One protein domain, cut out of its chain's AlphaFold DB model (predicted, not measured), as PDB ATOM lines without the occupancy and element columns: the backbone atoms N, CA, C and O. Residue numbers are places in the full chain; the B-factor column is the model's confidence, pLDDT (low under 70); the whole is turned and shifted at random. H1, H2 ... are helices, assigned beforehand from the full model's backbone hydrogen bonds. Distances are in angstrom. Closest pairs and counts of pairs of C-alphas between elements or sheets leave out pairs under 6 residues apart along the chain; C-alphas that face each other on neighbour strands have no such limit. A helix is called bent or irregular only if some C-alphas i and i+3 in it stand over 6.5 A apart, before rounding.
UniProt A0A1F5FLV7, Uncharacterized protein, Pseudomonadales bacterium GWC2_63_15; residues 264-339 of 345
ATOM      1  N   ASP A 264     194.647 168.844 187.636       68.81
ATOM      2  CA  ASP A 264     195.807 169.625 187.191       68.81
ATOM      3  C   ASP A 264     195.426 170.873 186.408       68.81
ATOM      4  O   ASP A 264     195.792 171.977 186.807       68.81
ATOM      5  N   THR A 265     194.586 170.731 185.386       70.69
ATOM      6  CA  THR A 265     194.104 171.877 184.607       70.69
ATOM      7  C   THR A 265     193.303 172.868 185.461       70.69
ATOM      8  O   THR A 265     193.403 174.084 185.267       70.69
ATOM      9  N   SER A 266     192.555 172.382 186.457       70.00
ATOM     10  CA  SER A 266     191.809 173.241 187.384       70.00
ATOM     11  C   SER A 266     192.737 174.066 188.280       70.00
ATOM     12  O   SER A 266     192.550 175.275 188.419       70.00
ATOM     13  N   PHE A 267     193.769 173.443 188.853       78.94
ATOM     14  CA  PHE A 267     194.751 174.136 189.690       78.94
ATOM     15  C   PHE A 267     195.653 175.072 188.876       78.94
ATOM     16  O   PHE A 267     195.936 176.183 189.324       78.94
ATOM     17  N   ASP A 268     196.032 174.691 187.657       79.69
ATOM     18  CA  ASP A 268     196.838 175.532 186.770       79.69
ATOM     19  C   ASP A 268     196.069 176.766 186.278       79.69
ATOM     20  O   ASP A 268     196.645 177.852 186.181       79.69
ATOM     21  N   SER A 269     194.755 176.658 186.046       76.12
ATOM     22  CA  SER A 269     193.907 177.827 185.768       76.12
ATOM     23  C   SER A 269     193.869 178.807 186.944       76.12
ATOM     24  O   SER A 269     193.853 180.015 186.719       76.12
ATOM     25  N   ILE A 270     193.850 178.305 188.181       79.44
ATOM     26  CA  ILE A 270     193.823 179.143 189.388       79.44
ATOM     27  C   ILE A 270     195.185 179.810 189.600       79.44
ATOM     28  O   ILE A 270     195.236 180.997 189.908       79.44
ATOM     29  N   ARG A 271     196.288 179.085 189.370       83.50
ATOM     30  CA  ARG A 271     197.650 179.644 189.398       83.50
ATOM     31  C   ARG A 271     197.823 180.781 188.401       83.50
ATOM     32  O   ARG A 271     198.271 181.850 188.798       83.50
ATOM     33  N   LYS A 272     197.391 180.583 187.149       83.00
ATOM     34  CA  LYS A 272     197.421 181.634 186.118       83.00
ATOM     35  C   LYS A 272     196.654 182.879 186.553       83.00
ATOM     36  O   LYS A 272     197.165 183.982 186.433       83.00
ATOM     37  N   GLU A 273     195.469 182.711 187.130       75.25
ATOM     38  CA  GLU A 273     194.676 183.847 187.604       75.25
ATOM     39  C   GLU A 273     195.312 184.553 188.816       75.25
ATOM     40  O   GLU A 273     195.211 185.772 188.947       75.25
ATOM     41  N   ILE A 274     195.982 183.818 189.711       80.19
ATOM     42  CA  ILE A 274     196.759 184.407 190.813       80.19
ATOM     43  C   ILE A 274     197.960 185.183 190.264       80.19
ATOM     44  O   ILE A 274     198.259 186.270 190.759       80.19
ATOM     45  N   ASP A 275     198.629 184.652 189.240       84.12
ATOM     46  CA  ASP A 275     199.728 185.333 188.561       84.12
ATOM     47  C   ASP A 275     199.264 186.625 187.877       84.12
ATOM     48  O   ASP A 275     199.935 187.646 188.015       84.12
ATOM     49  N   GLU A 276     198.096 186.601 187.227       79.31
ATOM     50  CA  GLU A 276     197.473 187.754 186.563       79.31
ATOM     51  C   GLU A 276     196.976 188.818 187.552       79.31
ATOM     52  O   GLU A 276     197.164 190.012 187.324       79.31
ATOM     53  N   LYS A 277     196.341 188.407 188.660       76.69
ATOM     54  CA  LYS A 277     195.790 189.332 189.668       76.69
ATOM     55  C   LYS A 277     196.822 189.840 190.669       76.69
ATOM     56  O   LYS A 277     196.550 190.823 191.351       76.69
ATOM     57  N   ASN A 278     197.962 189.161 190.775       83.12
ATOM     58  CA  ASN A 278     199.109 189.504 191.614       83.12
ATOM     59  C   ASN A 278     198.747 190.015 193.034       83.12
ATOM     60  O   ASN A 278     199.076 191.151 193.379       83.12
ATOM     61  N   PRO A 279     198.042 189.213 193.857       81.88
ATOM     62  CA  PRO A 279     197.631 189.627 195.199       81.88
ATOM     63  C   PRO A 279     198.833 189.810 196.141       81.88
ATOM     64  O   PRO A 279     199.854 189.148 195.983       81.88
ATOM     65  N   GLU A 280     198.690 190.637 197.181       79.38
ATOM     66  CA  GLU A 280     199.775 190.940 198.138       79.38
ATOM     67  C   GLU A 280     200.375 189.684 198.802       79.38
ATOM     68  O   GLU A 280     201.584 189.594 198.977       79.38
ATOM     69  N   ASN A 281     199.554 188.662 199.075       85.75
ATOM     70  CA  ASN A 281     199.983 187.394 199.686       85.75
ATOM     71  C   ASN A 281     200.253 186.280 198.654       85.75
ATOM     72  O   ASN A 281     200.111 185.093 198.960       85.75
ATOM     73  N   LYS A 282     200.585 186.636 197.405       87.00
ATOM     74  CA  LYS A 282     200.722 185.701 196.272       87.00
ATOM     75  C   LYS A 282     201.586 184.478 196.582       87.00
ATOM     76  O   LYS A 282     201.164 183.362 196.290       87.00
ATOM     77  N   GLU A 283     202.766 184.665 197.167       87.56
ATOM     78  CA  GLU A 283     203.691 183.559 197.455       87.56
ATOM     79  C   GLU A 283     203.101 182.559 198.459       87.56
ATOM     80  O   GLU A 283     203.178 181.345 198.256       87.56
ATOM     81  N   GLU A 284     202.445 183.062 199.506       85.25
ATOM     82  CA  GLU A 284     201.789 182.235 200.519       85.25
ATOM     83  C   GLU A 284     200.592 181.472 199.934       85.25
ATOM     84  O   GLU A 284     200.428 180.274 200.180       85.25
ATOM     85  N   ILE A 285     199.790 182.138 199.096       85.69
ATOM     86  CA  ILE A 285     198.650 181.524 198.405       85.69
ATOM     87  C   ILE A 285     199.135 180.422 197.459       85.69
ATOM     88  O   ILE A 285     198.600 179.318 197.500       85.69
ATOM     89  N   MET A 286     200.159 180.683 196.640       89.38
ATOM     90  CA  MET A 286     200.702 179.714 195.680       89.38
ATOM     91  C   MET A 286     201.308 178.494 196.381       89.38
ATOM     92  O   MET A 286     201.093 177.361 195.943       89.38
ATOM     93  N   LYS A 287     201.999 178.705 197.509       91.38
ATOM     94  CA  LYS A 287     202.532 177.628 198.352       91.38
ATOM     95  C   LYS A 287     201.418 176.756 198.934       91.38
ATOM     96  O   LYS A 287     201.474 175.533 198.811       91.38
ATOM     97  N   ASN A 288     200.395 177.371 199.534       88.62
ATOM     98  CA  ASN A 288     199.267 176.640 200.117       88.62
ATOM     99  C   ASN A 288     198.431 175.927 199.041       88.62
ATOM    100  O   ASN A 288     197.971 174.810 199.262       88.62
ATOM    101  N   LEU A 289     198.283 176.536 197.861       87.44
ATOM    102  CA  LEU A 289     197.585 175.954 196.717       87.44
ATOM    103  C   LEU A 289     198.325 174.730 196.151       87.44
ATOM    104  O   LEU A 289     197.684 173.733 195.835       87.44
ATOM    105  N   GLY A 290     199.660 174.771 196.067       89.56
ATOM    106  CA  GLY A 290     200.473 173.610 195.685       89.56
ATOM    107  C   GLY A 290     200.350 172.455 196.679       89.56
ATOM    108  O   GLY A 290     200.029 171.340 196.282       89.56
ATOM    109  N   ALA A 291     200.488 172.745 197.977       87.75
ATOM    110  CA  ALA A 291     200.327 171.740 199.029       87.75
ATOM    111  C   ALA A 291     198.919 171.114 199.035       87.75
ATOM    112  O   ALA A 291     198.770 169.922 199.300       87.75
ATOM    113  N   LEU A 292     197.891 171.907 198.723       85.62
ATOM    114  CA  LEU A 292     196.515 171.431 198.627       85.62
ATOM    115  C   LEU A 292     196.300 170.536 197.401       85.62
ATOM    116  O   LEU A 292     195.620 169.524 197.518       85.62
ATOM    117  N   GLN A 293     196.893 170.862 196.248       86.31
ATOM    118  CA  GLN A 293     196.832 170.012 195.053       86.31
ATOM    119  C   GLN A 293     197.448 168.633 195.309       86.31
ATOM    120  O   GLN A 293     196.860 167.619 194.933       86.31
ATOM    121  N   ASP A 294     198.607 168.593 195.967       86.19
ATOM    122  CA  ASP A 294     199.301 167.344 196.282       86.19
ATOM    123  C   ASP A 294     198.482 166.470 197.239       86.19
ATOM    124  O   ASP A 294     198.325 165.268 197.002       86.19
ATOM    125  N   GLU A 295     197.897 167.078 198.275       81.56
ATOM    126  CA  GLU A 295     197.044 166.374 199.237       81.56
ATOM    127  C   GLU A 295     195.718 165.921 198.603       81.56
ATOM    128  O   GLU A 295     195.220 164.849 198.909       81.56
ATOM    129  N   ILE A 296     195.160 166.677 197.656       77.69
ATOM    130  CA  ILE A 296     193.941 166.288 196.927       77.69
ATOM    131  C   ILE A 296     194.205 165.125 195.959       77.69
ATOM    132  O   ILE A 296     193.351 164.253 195.807       77.69
ATOM    133  N   LYS A 297     195.378 165.075 195.315       75.31
ATOM    134  CA  LYS A 297     195.759 163.973 194.410       75.31
ATOM    135  C   LYS A 297     196.014 162.661 195.139       75.31
ATOM    136  O   LYS A 297     195.833 161.590 194.561       75.31
ATOM    137  N   LYS A 298     196.500 162.744 196.373       73.25
ATOM    138  CA  LYS A 298     196.744 161.595 197.242       73.25
ATOM    139  C   LYS A 298     196.260 161.954 198.650       73.25
ATOM    140  O   LYS A 298     197.085 162.361 199.467       73.25
ATOM    141  N   PRO A 299     194.949 161.840 198.923       61.56
ATOM    142  CA  PRO A 299     194.379 162.233 200.206       61.56
ATOM    143  C   PRO A 299     194.822 161.259 201.291       61.56
ATOM    144  O   PRO A 299     194.352 160.124 201.338       61.56
ATOM    145  N   HIS A 300     195.743 161.704 202.146       64.06
ATOM    146  CA  HIS A 300     196.173 160.962 203.332       64.06
ATOM    147  C   HIS A 300     195.582 161.578 204.606       64.06
ATOM    148  O   HIS A 300     195.331 160.854 205.567       64.06
ATOM    149  N   ASP A 301     195.335 162.895 204.611       76.25
ATOM    150  CA  ASP A 301     194.841 163.624 205.782       76.25
ATOM    151  C   ASP A 301     193.774 164.681 205.418       76.25
ATOM    152  O   ASP A 301     194.063 165.749 204.870       76.25
ATOM    153  N   ILE A 302     192.512 164.399 205.769       72.75
ATOM    154  CA  ILE A 302     191.373 165.313 205.560       72.75
ATOM    155  C   ILE A 302     191.538 166.620 206.343       72.75
ATOM    156  O   ILE A 302     191.154 167.686 205.851       72.75
ATOM    157  N   GLU A 303     192.065 166.565 207.564       74.94
ATOM    158  CA  GLU A 303     192.193 167.754 208.407       74.94
ATOM    159  C   GLU A 303     193.257 168.695 207.842       74.94
ATOM    160  O   GLU A 303     193.074 169.915 207.837       74.94
ATOM    161  N   LYS A 304     194.301 168.138 207.224       81.94
ATOM    162  CA  LYS A 304     195.276 168.911 206.452       81.94
ATOM    163  C   LYS A 304     194.651 169.593 205.228       81.94
ATOM    164  O   LYS A 304     194.947 170.763 204.986       81.94
ATOM    165  N   ILE A 305     193.743 168.929 204.503       74.44
ATOM    166  CA  ILE A 305     192.989 169.545 203.388       74.44
ATOM    167  C   ILE A 305     192.146 170.727 203.895       74.44
ATOM    168  O   ILE A 305     192.211 171.819 203.327       74.44
ATOM    169  N   LYS A 306     191.392 170.547 204.989       72.25
ATOM    170  CA  LYS A 306     190.571 171.616 205.592       72.25
ATOM    171  C   LYS A 306     191.417 172.793 206.080       72.25
ATOM    172  O   LYS A 306     191.042 173.946 205.867       72.25
ATOM    173  N   LEU A 307     192.564 172.514 206.698       81.44
ATOM    174  CA  LEU A 307     193.494 173.535 207.177       81.44
ATOM    175  C   LEU A 307     194.062 174.366 206.017       81.44
ATOM    176  O   LEU A 307     194.055 175.596 206.077       81.44
ATOM    177  N   LEU A 308     194.505 173.707 204.941       84.31
ATOM    178  CA  LEU A 308     195.034 174.372 203.748       84.31
ATOM    179  C   LEU A 308     193.968 175.234 203.058       84.31
ATOM    180  O   LEU A 308     194.254 176.378 202.708       84.31
ATOM    181  N   LEU A 309     192.728 174.746 202.941       79.38
ATOM    182  CA  LEU A 309     191.597 175.544 202.453       79.38
ATOM    183  C   LEU A 309     191.345 176.783 203.316       79.38
ATOM    184  O   LEU A 309     191.158 177.876 202.781       79.38
ATOM    185  N   GLY A 310     191.361 176.628 204.643       72.19
ATOM    186  CA  GLY A 310     191.181 177.734 205.580       72.19
ATOM    187  C   GLY A 310     192.266 178.801 205.436       72.19
ATOM    188  O   GLY A 310     191.959 179.995 205.423       72.19
ATOM    189  N   ASN A 311     193.521 178.387 205.259       83.12
ATOM    190  CA  ASN A 311     194.645 179.300 205.055       83.12
ATOM    191  C   ASN A 311     194.552 180.031 203.706       83.12
ATOM    192  O   ASN A 311     194.718 181.249 203.662       83.12
ATOM    193  N   ILE A 312     194.192 179.330 202.623       80.19
ATOM    194  CA  ILE A 312     193.957 179.950 201.306       80.19
ATOM    195  C   ILE A 312     192.787 180.939 201.374       80.19
ATOM    196  O   ILE A 312     192.894 182.045 200.855       80.19
ATOM    197  N   GLY A 313     191.683 180.578 202.033       74.81
ATOM    198  CA  GLY A 313     190.510 181.442 202.175       74.81
ATOM    199  C   GLY A 313     190.783 182.715 202.980       74.81
ATOM    200  O   GLY A 313     190.265 183.776 202.629       74.81
ATOM    201  N   LYS A 314     191.629 182.633 204.016       74.75
ATOM    202  CA  LYS A 314     192.073 183.799 204.798       74.75
ATOM    203  C   LYS A 314     193.014 184.707 204.006       74.75
ATOM    204  O   LYS A 314     192.865 185.922 204.080       74.75
ATOM    205  N   ALA A 315     193.943 184.134 203.241       74.12
ATOM    206  CA  ALA A 315     194.910 184.897 202.453       74.12
ATOM    207  C   ALA A 315     194.298 185.509 201.178       74.12
ATOM    208  O   ALA A 315     194.639 186.628 200.800       74.12
ATOM    209  N   ALA A 316     193.376 184.794 200.523       75.62
ATOM    210  CA  ALA A 316     192.598 185.270 199.386       75.62
ATOM    211  C   ALA A 316     191.252 184.539 199.284       75.62
ATOM    212  O   ALA A 316     191.124 183.470 198.679       75.62
ATOM    213  N   SER A 317     190.204 185.181 199.798       70.44
ATOM    214  CA  SER A 317     188.844 184.627 199.851       70.44
ATOM    215  C   SER A 317     188.282 184.201 198.490       70.44
ATOM    216  O   SER A 317     187.431 183.317 198.412       70.44
ATOM    217  N   TRP A 318     188.726 184.812 197.391       71.31
ATOM    218  CA  TRP A 318     188.311 184.428 196.039       71.31
ATOM    219  C   TRP A 318     188.996 183.144 195.546       71.31
ATOM    220  O   TRP A 318     188.347 182.353 194.867       71.31
ATOM    221  N   VAL A 319     190.255 182.900 195.933       71.50
ATOM    222  CA  VAL A 319     190.971 181.649 195.631       71.50
ATOM    223  C   VAL A 319     190.372 180.513 196.452       71.50
ATOM    224  O   VAL A 319     190.047 179.465 195.899       71.50
ATOM    225  N   GLY A 320     190.122 180.750 197.746       64.38
ATOM    226  CA  GLY A 320     189.482 179.771 198.631       64.38
ATOM    227  C   GLY A 320     188.139 179.291 198.077       64.38
ATOM    228  O   GLY A 320     187.934 178.091 197.916       64.38
ATOM    229  N   ARG A 321     187.282 180.227 197.645       63.38
ATOM    230  CA  ARG A 321     185.982 179.930 197.013       63.38
ATOM    231  C   ARG A 321     186.075 179.093 195.733       63.38
ATOM    232  O   ARG A 321     185.103 178.434 195.373       63.38
ATOM    233  N   ARG A 322     187.206 179.138 195.026       66.50
ATOM    234  CA  ARG A 322     187.408 178.436 193.751       66.50
ATOM    235  C   ARG A 322     187.931 177.013 193.947       66.50
ATOM    236  O   ARG A 322     187.600 176.137 193.157       66.50
ATOM    237  N   VAL A 323     188.703 176.779 195.009       64.06
ATOM    238  CA  VAL A 323     189.299 175.468 195.313       64.06
ATOM    239  C   VAL A 323     188.419 174.626 196.243       64.06
ATOM    240  O   VAL A 323     188.437 173.398 196.171       64.06
ATOM    241  N   GLU A 324     187.605 175.267 197.083       67.06
ATOM    242  CA  GLU A 324     186.718 174.609 198.048       67.06
ATOM    243  C   GLU A 324     185.818 173.508 197.443       67.06
ATOM    244  O   GLU A 324     185.771 172.425 198.028       67.06
ATOM    245  N   PRO A 325     185.187 173.676 196.263       58.53
ATOM    246  CA  PRO A 325     184.373 172.614 195.664       58.53
ATOM    247  C   PRO A 325     185.176 171.360 195.293       58.53
ATOM    248  O   PRO A 325     184.684 170.245 195.458       58.53
ATOM    249  N   ILE A 326     186.416 171.536 194.824       69.00
ATOM    250  CA  ILE A 326     187.307 170.431 194.436       69.00
ATOM    251  C   ILE A 326     187.692 169.636 195.687       69.00
ATOM    252  O   ILE A 326     187.606 168.410 195.720       69.00
ATOM    253  N   ALA A 327     188.060 170.345 196.752       63.38
ATOM    254  CA  ALA A 327     188.464 169.725 198.001       63.38
ATOM    255  C   ALA A 327     187.294 169.038 198.730       63.38
ATOM    256  O   ALA A 327     187.458 167.931 199.238       63.38
ATOM    257  N   GLN A 328     186.096 169.636 198.734       59.84
ATOM    258  CA  GLN A 328     184.899 169.031 199.334       59.84
ATOM    259  C   GLN A 328     184.504 167.715 198.649       59.84
ATOM    260  O   GLN A 328     184.108 166.767 199.327       59.84
ATOM    261  N   GLN A 329     184.655 167.618 197.327       61.28
ATOM    262  CA  GLN A 329     184.375 166.385 196.586       61.28
ATOM    263  C   GLN A 329     185.377 165.267 196.895       61.28
ATOM    264  O   GLN A 329     184.977 164.109 197.038       61.28
ATOM    265  N   VAL A 330     186.662 165.597 197.058       61.56
ATOM    266  CA  VAL A 330     187.680 164.616 197.471       61.56
ATOM    267  C   VAL A 330     187.463 164.157 198.911       61.56
ATOM    268  O   VAL A 330     187.518 162.958 199.174       61.56
ATOM    269  N   ILE A 331     187.113 165.069 199.825       59.25
ATOM    270  CA  ILE A 331     186.742 164.718 201.206       59.25
ATOM    271  C   ILE A 331     185.530 163.775 201.217       59.25
ATOM    272  O   ILE A 331     185.565 162.741 201.883       59.25
ATOM    273  N   ALA A 332     184.482 164.084 200.448       55.66
ATOM    274  CA  ALA A 332     183.291 163.242 200.350       55.66
ATOM    275  C   ALA A 332     183.611 161.847 199.782       55.66
ATOM    276  O   ALA A 332     183.113 160.841 200.294       55.66
ATOM    277  N   SER A 333     184.481 161.775 198.771       56.88
ATOM    278  CA  SER A 333     184.911 160.512 198.158       56.88
ATOM    279  C   SER A 333     185.747 159.664 199.120       56.88
ATOM    280  O   SER A 333     185.514 158.462 199.244       56.88
ATOM    281  N   TYR A 334     186.666 160.286 199.864       59.38
ATOM    282  CA  TYR A 334     187.480 159.602 200.867       59.38
ATOM    283  C   TYR A 334     186.623 159.049 202.013       59.38
ATOM    284  O   TYR A 334     186.740 157.873 202.348       59.38
ATOM    285  N   ILE A 335     185.708 159.853 202.570       55.12
ATOM    286  CA  ILE A 335     184.782 159.407 203.626       55.12
ATOM    287  C   ILE A 335     183.923 158.237 203.134       55.12
ATOM    288  O   ILE A 335     183.776 157.240 203.836       55.12
ATOM    289  N   SER A 336     183.418 158.319 201.902       49.12
ATOM    290  CA  SER A 336     182.613 157.252 201.293       49.12
ATOM    291  C   SER A 336     183.405 155.953 201.103       49.12
ATOM    292  O   SER A 336     182.845 154.873 201.254       49.12
ATOM    293  N   SER A 337     184.711 156.038 200.825       55.75
ATOM    294  CA  SER A 337     185.592 154.867 200.694       55.75
ATOM    295  C   SER A 337     185.985 154.213 202.030       55.75
ATOM    296  O   SER A 337     186.444 153.074 202.038       55.75
ATOM    297  N   GLN A 338     185.799 154.918 203.151       53.00
ATOM    298  CA  GLN A 338     186.124 154.453 204.508       53.00
ATOM    299  C   GLN A 338     184.916 153.841 205.240       53.00
ATOM    300  O   GLN A 338     185.080 153.216 206.288       53.00
ATOM    301  N   LEU A 339     183.700 154.013 204.711       40.97
ATOM    302  CA  LEU A 339     182.480 153.459 205.296       40.97
ATOM    303  C   LEU A 339     182.307 151.987 204.872       40.97
ATOM    304  O   LEU A 339     182.236 151.705 203.673       40.97
TER     305      LEU A 339
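AT A GLANCE: This is residues 264 to 339 of the 345 residues of an uncharacterized protein of Pseudomonadales bacterium GWC2_63_15 (UniProt A0A1F5FLV7). Four helices make an up-and-down bundle, elongated and only partly closed: H4, the longest, runs on with its last residues beyond the ends of H2 and H3, while H1 and H4 meet only over a short stretch. Going round the bundle, H1, H2, H3 and H4 follow each other as they do in the chain, with H1 and H3 on one diagonal and H2 and H4 on the other. The printed part has 76 residues with four named helices, in the order H1 H2 H3 H4, and no named strand; the class is all helix. It is compact, with a radius of gyration of the C-alphas of 12.2 A, and spans 42 by 23 by 17 A.

IN THESE COORDINATES: H4, residues 317 to 338, is the longest helix by residues and measures 30.7 A from first to last C-alpha; C-alpha 338 is at (186.124, 154.453, 204.508). It has a kink of 39 degrees near residue 324 and is only just irregular: C-alphas 322 and 325 are 6.8 A apart. H3 holds residues 302 to 315 and measures 20.1 A. H2 holds residues 282 to 297, 22.4 A long, with C-alpha 282 at (200.722, 185.701, 196.272). H1 holds residues 264 to 277, 19.9 A long, and begins at C-alpha 264, at (195.807, 169.625, 187.191).

HOW THE PARTS SIT: The four helices form a bundle, up and down: each runs against the one before it in the chain. H4 touches H3 at a shallow tilt of 6 degrees, opposite ways; the closest C-alphas, of Gly 313 and Gly 320, are 4.1 A apart. H3 touches H2 at a shallow tilt of 22 degrees, opposite ways, closest at the C-alphas of Ile 285 and Ile 312, 5.7 A. H2 touches H1 at a shallow tilt of 7 degrees, opposite ways, closest at the C-alphas of Ile 274 and Lys 282, 6.9 A. Each of these three pairs is a helical hairpin. H1 and H4 only just touch, with 3 pairs of C-alphas within 8 A, through residues 267 to 270 of H1 and 319 to 323 of H4. Their closest C-alphas, of Ile 270 and Val 319, are 7.3 A apart. H2 and H4 are close but not clearly touching, with the C-alphas of Ile 296 and Val 330 closest at 6.5 A. H1 and H3 are apart. In H1, H2 and H3 every O i to N i+4 pair is within hydrogen-bond range; in H4 16 of 18 are.

THE WHOLE: The two C-alphas farthest apart, of Asn 278 and Leu 339, are 42.0 A from each other. The printed part has no cut, and its three links are tight. The mean pLDDT of the printed part is 73.9; residue 264, residues 299 to 300 and residues 320 to 339 are under 70.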